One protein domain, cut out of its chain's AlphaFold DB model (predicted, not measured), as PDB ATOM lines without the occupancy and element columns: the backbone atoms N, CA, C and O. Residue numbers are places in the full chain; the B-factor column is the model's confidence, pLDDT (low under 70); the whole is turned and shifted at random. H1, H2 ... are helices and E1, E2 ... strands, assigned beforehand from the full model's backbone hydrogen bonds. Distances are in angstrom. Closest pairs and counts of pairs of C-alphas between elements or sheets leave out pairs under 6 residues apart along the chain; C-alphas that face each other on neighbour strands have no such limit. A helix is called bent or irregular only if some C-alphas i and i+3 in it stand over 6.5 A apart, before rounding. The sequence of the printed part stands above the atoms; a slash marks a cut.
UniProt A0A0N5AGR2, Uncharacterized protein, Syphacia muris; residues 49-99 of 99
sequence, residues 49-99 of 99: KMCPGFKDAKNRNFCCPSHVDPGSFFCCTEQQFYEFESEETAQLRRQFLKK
ATOM      1  N   LYS A  49      55.437  54.796  88.020       69.19
ATOM      2  CA  LYS A  49      54.028  55.105  87.747       69.19
ATOM      3  C   LYS A  49      53.155  54.019  88.373       69.19
ATOM      4  O   LYS A  49      53.280  52.845  88.025       69.19
ATOM      5  N   MET A  50      52.282  54.440  89.282       81.69
ATOM      6  CA  MET A  50      51.272  53.610  89.929       81.69
ATOM      7  C   MET A  50      49.906  53.924  89.320       81.69
ATOM      8  O   MET A  50      49.576  55.096  89.119       81.69
ATOM      9  N   CYS A  51      49.131  52.879  89.035       84.38
ATOM     10  CA  CYS A  51      47.765  53.008  88.544       84.38
ATOM     11  C   CYS A  51      46.744  52.707  89.654       84.38
ATOM     12  O   CYS A  51      46.972  51.804  90.463       84.38
ATOM     13  N   PRO A  52      45.614  53.432  89.697       85.75
ATOM     14  CA  PRO A  52      45.298  54.604  88.877       85.75
ATOM     15  C   PRO A  52      46.121  55.830  89.313       85.75
ATOM     16  O   PRO A  52      46.395  56.019  90.500       85.75
ATOM     17  N   GLY A  53      46.518  56.677  88.361       82.88
ATOM     18  CA  GLY A  53      47.155  57.954  88.675       82.88
ATOM     19  C   GLY A  53      46.177  58.937  89.330       82.88
ATOM     20  O   GLY A  53      44.962  58.764  89.283       82.88
ATOM     21  N   PHE A  54      46.692  60.035  89.893       81.31
ATOM     22  CA  PHE A  54      45.862  61.057  90.559       81.31
ATOM     23  C   PHE A  54      44.749  61.636  89.662       81.31
ATOM     24  O   PHE A  54      43.698  62.037  90.156       81.31
ATOM     25  N   LYS A  55      44.984  61.694  88.345       86.00
ATOM     26  CA  LYS A  55      44.028  62.213  87.353       86.00
ATOM     27  C   LYS A  55      43.218  61.123  86.644       86.00
ATOM     28  O   LYS A  55      42.393  61.452  85.795       86.00
ATOM     29  N   ASP A  56      43.464  59.854  86.947       84.50
ATOM     30  CA  ASP A  56      42.805  58.739  86.281       84.50
ATOM     31  C   ASP A  56      41.506  58.348  86.989       84.50
ATOM     32  O   ASP A  56      41.320  58.541  88.191       84.50
ATOM     33  N   ALA A  57      40.579  57.772  86.225       85.69
ATOM     34  CA  ALA A  57      39.378  57.183  86.796       85.69
ATOM     35  C   ALA A  57      39.732  55.951  87.650       85.69
ATOM     36  O   ALA A  57      40.664  55.211  87.339       85.69
ATOM     37  N   LYS A  58      38.938  55.682  88.696       86.06
ATOM     38  CA  LYS A  58      39.157  54.562  89.640       86.06
ATOM     39  C   LYS A  58      39.164  53.168  88.998       86.06
ATOM     40  O   LYS A  58      39.550  52.206  89.648       86.06
ATOM     41  N   ASN A  59      38.677  53.042  87.766       85.62
ATOM     42  CA  ASN A  59      38.641  51.789  87.013       85.62
ATOM     43  C   ASN A  59      39.874  51.587  86.113       85.62
ATOM     44  O   ASN A  59      39.941  50.591  85.393       85.62
ATOM     45  N   ARG A  60      40.835  52.517  86.123       87.75
ATOM     46  CA  ARG A  60      42.052  52.458  85.307       87.75
ATOM     47  C   ARG A  60      43.217  51.883  86.100       87.75
ATOM     48  O   ARG A  60      44.170  52.585  86.425       87.75
ATOM     49  N   ASN A  61      43.102  50.607  86.444       87.31
ATOM     50  CA  ASN A  61      44.044  49.930  87.337       87.31
ATOM     51  C   ASN A  61      45.170  49.201  86.588       87.31
ATOM     52  O   ASN A  61      46.062  48.654  87.227       87.31
ATOM     53  N   PHE A  62      45.139  49.196  85.252       86.62
ATOM     54  CA  PHE A  62      46.076  48.453  84.412       86.62
ATOM     55  C   PHE A  62      47.072  49.391  83.735       86.62
ATOM     56  O   PHE A  62      46.746  50.538  83.430       86.62
ATOM     57  N   CYS A  63      48.281  48.895  83.483       87.88
ATOM     58  CA  CYS A  63      49.323  49.623  82.767       87.88
ATOM     59  C   CYS A  63      49.322  49.203  81.295       87.88
ATOM     60  O   CYS A  63      49.649  48.061  80.984       87.88
ATOM     61  N   CYS A  64      49.005  50.134  80.398       88.19
ATOM     62  CA  CYS A  64      49.068  49.920  78.957       88.19
ATOM     63  C   CYS A  64      50.280  50.647  78.345       88.19
ATOM     64  O   CYS A  64      50.598  51.769  78.767       88.19
ATOM     65  N   PRO A  65      50.965  50.040  77.359       86.44
ATOM     66  CA  PRO A  65      52.067  50.680  76.644       86.44
ATOM     67  C   PRO A  65      51.552  51.813  75.746       86.44
ATOM     68  O   PRO A  65      50.528  51.684  75.077       86.44
ATOM     69  N   SER A  66      52.261  52.942  75.718       84.25
ATOM     70  CA  SER A  66      51.912  54.070  74.849       84.25
ATOM     71  C   SER A  66      52.465  53.879  73.437       84.25
ATOM     72  O   SER A  66      53.666  53.692  73.254       84.25
ATOM     73  N   HIS A  67      51.600  54.021  72.431       81.31
ATOM     74  CA  HIS A  67      52.009  54.089  71.023       81.31
ATOM     75  C   HIS A  67      52.619  55.446  70.637       81.31
ATOM     76  O   HIS A  67      53.313  55.544  69.629       81.31
ATOM     77  N   VAL A  68      52.334  56.504  71.408       81.06
ATOM     78  CA  VAL A  68      52.765  57.880  71.099       81.06
ATOM     79  C   VAL A  68      54.170  58.152  71.626       81.06
ATOM     80  O   VAL A  68      54.954  58.830  70.967       81.06
ATOM     81  N   ASP A  69      54.481  57.632  72.813       79.38
ATOM     82  CA  ASP A  69      55.774  57.820  73.468       79.38
ATOM     83  C   ASP A  69      56.365  56.440  73.809       79.38
ATOM     84  O   ASP A  69      55.955  55.824  74.806       79.38
ATOM     85  N   PRO A  70      57.248  55.906  72.945       78.44
ATOM     86  CA  PRO A  70      57.759  54.550  73.068       78.44
ATOM     87  C   PRO A  70      58.540  54.373  74.374       78.44
ATOM     88  O   PRO A  70      59.436  55.145  74.700       78.44
ATOM     89  N   GLY A  71      58.199  53.326  75.128       76.19
ATOM     90  CA  GLY A  71      58.778  53.049  76.450       76.19
ATOM     91  C   GLY A  71      58.042  53.715  77.617       76.19
ATOM     92  O   GLY A  71      58.377  53.455  78.774       76.19
ATOM     93  N   SER A  72      57.013  54.524  77.343       83.75
ATOM     94  CA  SER A  72      56.124  55.070  78.368       83.75
ATOM     95  C   SER A  72      54.858  54.221  78.556       83.75
ATOM     96  O   SER A  72      54.400  53.522  77.650       83.75
ATOM     97  N   PHE A  73      54.270  54.318  79.753       86.00
ATOM     98  CA  PHE A  73      53.033  53.630  80.128       86.00
ATOM     99  C   PHE A  73      51.956  54.628  80.574       86.00
ATOM    100  O   PHE A  73      52.252  55.692  81.148       86.00
ATOM    101  N   PHE A  74      50.696  54.262  80.339       87.31
ATOM    102  CA  PHE A  74      49.509  54.982  80.798       87.31
ATOM    103  C   PHE A  74      48.522  54.040  81.500       87.31
ATOM    104  O   PHE A  74      48.545  52.832  81.274       87.31
ATOM    105  N   CYS A  75      47.665  54.596  82.360       89.94
ATOM    106  CA  CYS A  75      46.666  53.814  83.080       89.94
ATOM    107  C   CYS A  75      45.420  53.591  82.212       89.94
ATOM    108  O   CYS A  75      44.824  54.543  81.699       89.94
ATOM    109  N   CYS A  76      45.017  52.336  82.064       90.12
ATOM    110  CA  CYS A  76      43.917  51.887  81.218       90.12
ATOM    111  C   CYS A  76      42.960  50.975  81.994       90.12
ATOM    112  O   CYS A  76      43.268  50.500  83.093       90.12
ATOM    113  N   THR A  77      41.761  50.775  81.447       92.38
ATOM    114  CA  THR A  77      40.805  49.808  82.001       92.38
ATOM    115  C   THR A  77      41.214  48.378  81.654       92.38
ATOM    116  O   THR A  77      41.991  48.153  80.729       92.38
ATOM    117  N   GLU A  78      40.647  47.408  82.367       91.31
ATOM    118  CA  GLU A  78      40.847  45.982  82.079       91.31
ATOM    119  C   GLU A  78      40.516  45.632  80.622       91.31
ATOM    120  O   GLU A  78      41.294  44.978  79.937       91.31
ATOM    121  N   GLN A  79      39.381  46.128  80.124       92.00
ATOM    122  CA  GLN A  79      38.957  45.878  78.751       92.00
ATOM    123  C   GLN A  79      39.989  46.398  77.739       92.00
ATOM    124  O   GLN A  79      40.377  45.676  76.827       92.00
ATOM    125  N   GLN A  80      40.471  47.628  77.936       90.75
ATOM    126  CA  GLN A  80      41.475  48.227  77.058       90.75
ATOM    127  C   GLN A  80      42.794  47.456  77.101       90.75
ATOM    128  O   GLN A  80      43.423  47.265  76.067       90.75
ATOM    129  N   PHE A  81      43.203  46.995  78.284       90.69
ATOM    130  CA  PHE A  81      44.410  46.194  78.448       90.69
ATOM    131  C   PHE A  81      44.379  44.933  77.575       90.69
ATOM    132  O   PHE A  81      45.306  44.710  76.795       90.69
ATOM    133  N   TYR A  82      43.290  44.165  77.629       90.62
ATOM    134  CA  TYR A  82      43.149  42.963  76.805       90.62
ATOM    135  C   TYR A  82      43.013  43.268  75.311       90.62
ATOM    136  O   TYR A  82      43.521  42.512  74.483       90.62
ATOM    137  N   GLU A  83      42.361  44.375  74.943       92.38
ATOM    138  CA  GLU A  83      42.310  44.829  73.550       92.38
ATOM    139  C   GLU A  83      43.730  45.068  73.007       92.38
ATOM    140  O   GLU A  83      44.086  44.486  71.979       92.38
ATOM    141  N   PHE A  84      44.576  45.808  73.736       88.88
ATOM    142  CA  PHE A  84      45.967  46.055  73.339       88.88
ATOM    143  C   PHE A  84      46.806  44.775  73.271       88.88
ATOM    144  O   PHE A  84      47.511  44.568  72.284       88.88
ATOM    145  N   GLU A  85      46.712  43.897  74.272       88.44
ATOM    146  CA  GLU A  85      47.456  42.630  74.297       88.44
ATOM    147  C   GLU A  85      47.077  41.732  73.107       88.44
ATOM    148  O   GLU A  85      47.933  41.133  72.439       88.44
ATOM    149  N   SER A  86      45.778  41.664  72.802       90.19
ATOM    150  CA  SER A  86      45.271  40.884  71.676       90.19
ATOM    151  C   SER A  86      45.749  41.443  70.336       90.19
ATOM    152  O   SER A  86      46.108  40.672  69.438       90.19
ATOM    153  N   GLU A  87      45.807  42.771  70.211       90.31
ATOM    154  CA  GLU A  87      46.269  43.444  69.008       90.31
ATOM    155  C   GLU A  87      47.770  43.239  68.804       90.31
ATOM    156  O   GLU A  87      48.176  42.823  67.719       90.31
ATOM    157  N   GLU A  88      48.586  43.446  69.839       87.75
ATOM    158  CA  GLU A  88      50.035  43.228  69.797       87.75
ATOM    159  C   GLU A  88      50.356  41.784  69.390       87.75
ATOM    160  O   GLU A  88      51.127  41.534  68.458       87.75
ATOM    161  N   THR A  89      49.671  40.819  70.005       88.81
ATOM    162  CA  THR A  89      49.820  39.400  69.670       88.81
ATOM    163  C   THR A  89      49.412  39.116  68.223       88.81
ATOM    164  O   THR A  89      50.074  38.350  67.515       88.81
ATOM    165  N   ALA A  90      48.328  39.727  67.740       90.81
ATOM    166  CA  ALA A  90      47.885  39.573  66.360       90.81
ATOM    167  C   ALA A  90      48.869  40.206  65.363       90.81
ATOM    168  O   ALA A  90      49.152  39.612  64.319       90.81
ATOM    169  N   GLN A  91      49.412  41.384  65.675       89.44
ATOM    170  CA  GLN A  91      50.434  42.053  64.872       89.44
ATOM    171  C   GLN A  91      51.699  41.197  64.784       89.44
ATOM    172  O   GLN A  91      52.190  40.953  63.681       89.44
ATOM    173  N   LEU A  92      52.163  40.658  65.912       88.12
ATOM    174  CA  LEU A  92      53.321  39.773  65.968       88.12
ATOM    175  C   LEU A  92      53.103  38.517  65.107       88.12
ATOM    176  O   LEU A  92      53.929  38.190  64.257       88.12
ATOM    177  N   ARG A  93      51.940  37.861  65.225       87.94
ATOM    178  CA  ARG A  93      51.573  36.715  64.370       87.94
ATOM    179  C   ARG A  93      51.593  37.069  62.880       87.94
ATOM    180  O   ARG A  93      52.119  36.302  62.077       87.94
ATOM    181  N   ARG A  94      51.063  38.237  62.497       90.75
ATOM    182  CA  ARG A  94      51.078  38.717  61.101       90.75
ATOM    183  C   ARG A  94      52.497  38.947  60.580       90.75
ATOM    184  O   ARG A  94      52.727  38.712  59.399       90.75
ATOM    185  N   GLN A  95      53.428  39.398  61.421       88.44
ATOM    186  CA  GLN A  95      54.831  39.567  61.028       88.44
ATOM    187  C   GLN A  95      55.497  38.225  60.699       88.44
ATOM    188  O   GLN A  95      56.264  38.150  59.744       88.44
ATOM    189  N   PHE A  96      55.161  37.161  61.435       85.19
ATOM    190  CA  PHE A  96      55.691  35.819  61.178       85.19
ATOM    191  C   PHE A  96      55.056  35.127  59.967       85.19
ATOM    192  O   PHE A  96      55.741  34.389  59.272       85.19
ATOM    193  N   LEU A  97      53.774  35.379  59.691       78.62
ATOM    194  CA  LEU A  97      53.052  34.802  58.545       78.62
ATOM    195  C   LEU A  97      53.371  35.478  57.203       78.62
ATOM    196  O   LEU A  97      53.086  34.914  56.151       78.62
ATOM    197  N   LYS A  98      53.910  36.702  57.223       68.50
ATOM    198  CA  LYS A  98      54.309  37.450  56.018       68.50
ATOM    199  C   LYS A  98      55.734  37.134  55.541       68.50
ATOM    200  O   LYS A  98      56.208  37.802  54.624       68.50
ATOM    201  N   LYS A  99      56.417  36.183  56.180       51.72
ATOM    202  CA  LYS A  99      57.785  35.768  55.867       51.72
ATOM    203  C   LYS A  99      57.776  34.431  55.142       51.72
ATOM    204  O   LYS A  99      58.620  34.281  54.235       51.72
TER     205      LYS A  99
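What this domain is: This is residues 49 to 99 of the 99 residues of an uncharacterized protein of Syphacia muris (UniProt A0A0N5AGR2). A small head with a long helical arm: the head holds a two-stranded hairpin, E1 and E2, and the first part of helix H1, which packs beside E1 with its residues 78 to 85, while residues 86 to 99, of which 86 to 97 belong to H1, stick out from the head. At the end of the head away from this arm, residues 49 to 61 make a looping stretch with no named element. The printed part has 51 residues, with two named strands and one named helix in the order E1, E2, H1; the sheet, in the order E1 - E2, is antiparallel, and the class is mixed, helices and strands. The whole is loose, with a radius of gyration of the C-alphas of 13.2 A, and the C-alphas span 45 by 21 by 13 A, the arm making much of the length.

How they stand to each other: E1, residues 62 to 65, and E2, residues 73 to 76, are antiparallel neighbours and form a hairpin, with 136 degrees between their N-to-C directions. The C-alphas of Pro 65 and Phe 73 face each other at 4.7 A, and those of Phe 62 and Cys 76 at 5.2 A. Across the pair, N 76 and O 62 are within hydrogen-bond range at 2.8 A, and N 64 and O 74 at 2.9 A. From E2 a tight link of 1 residue leads to H1, residues 78 to 97. E1 and H1 have 5 pairs of C-alphas within 8 A, and the closest C-alphas of the two are those of Cys 64 and Phe 81, 6.0 A apart. Within 10 A, H1 has 17 pairs of C-alphas with E1 and 2 with E2. Each O i to N i+4 pair inside H1 is within hydrogen-bond range.

Where its parts are: E1 runs from C-alpha 62 at (46.076, 48.453, 84.412) to C-alpha 65, a length of 10.1 A. E2 runs from C-alpha 73 at (53.033, 53.630, 80.128) to C-alpha 76, 9.3 A away. H1, 20 residues and not bent, spans 28.8 A from C-alpha 78 at (40.847, 45.982, 82.079) to C-alpha 97 at (53.052, 34.802, 58.545).

The domain as a whole: The two C-alphas farthest apart, those of Phe 54 and Lys 99, are 44.6 A apart. Without residues 86 to 99, which stand free, the body has 37 residues, spans 24 by 19 by 12 A and has a radius of gyration of 9.4 A. The printed part has no cut; it ends at Lys 99, the chain's last residue. The link from E1 to E2 is short, with 7 residues, and no link between named elements is long. The mean pLDDT of the printed part is 85.3, and the model's confidence is under 70 at residue 49 and residues 98 to 99.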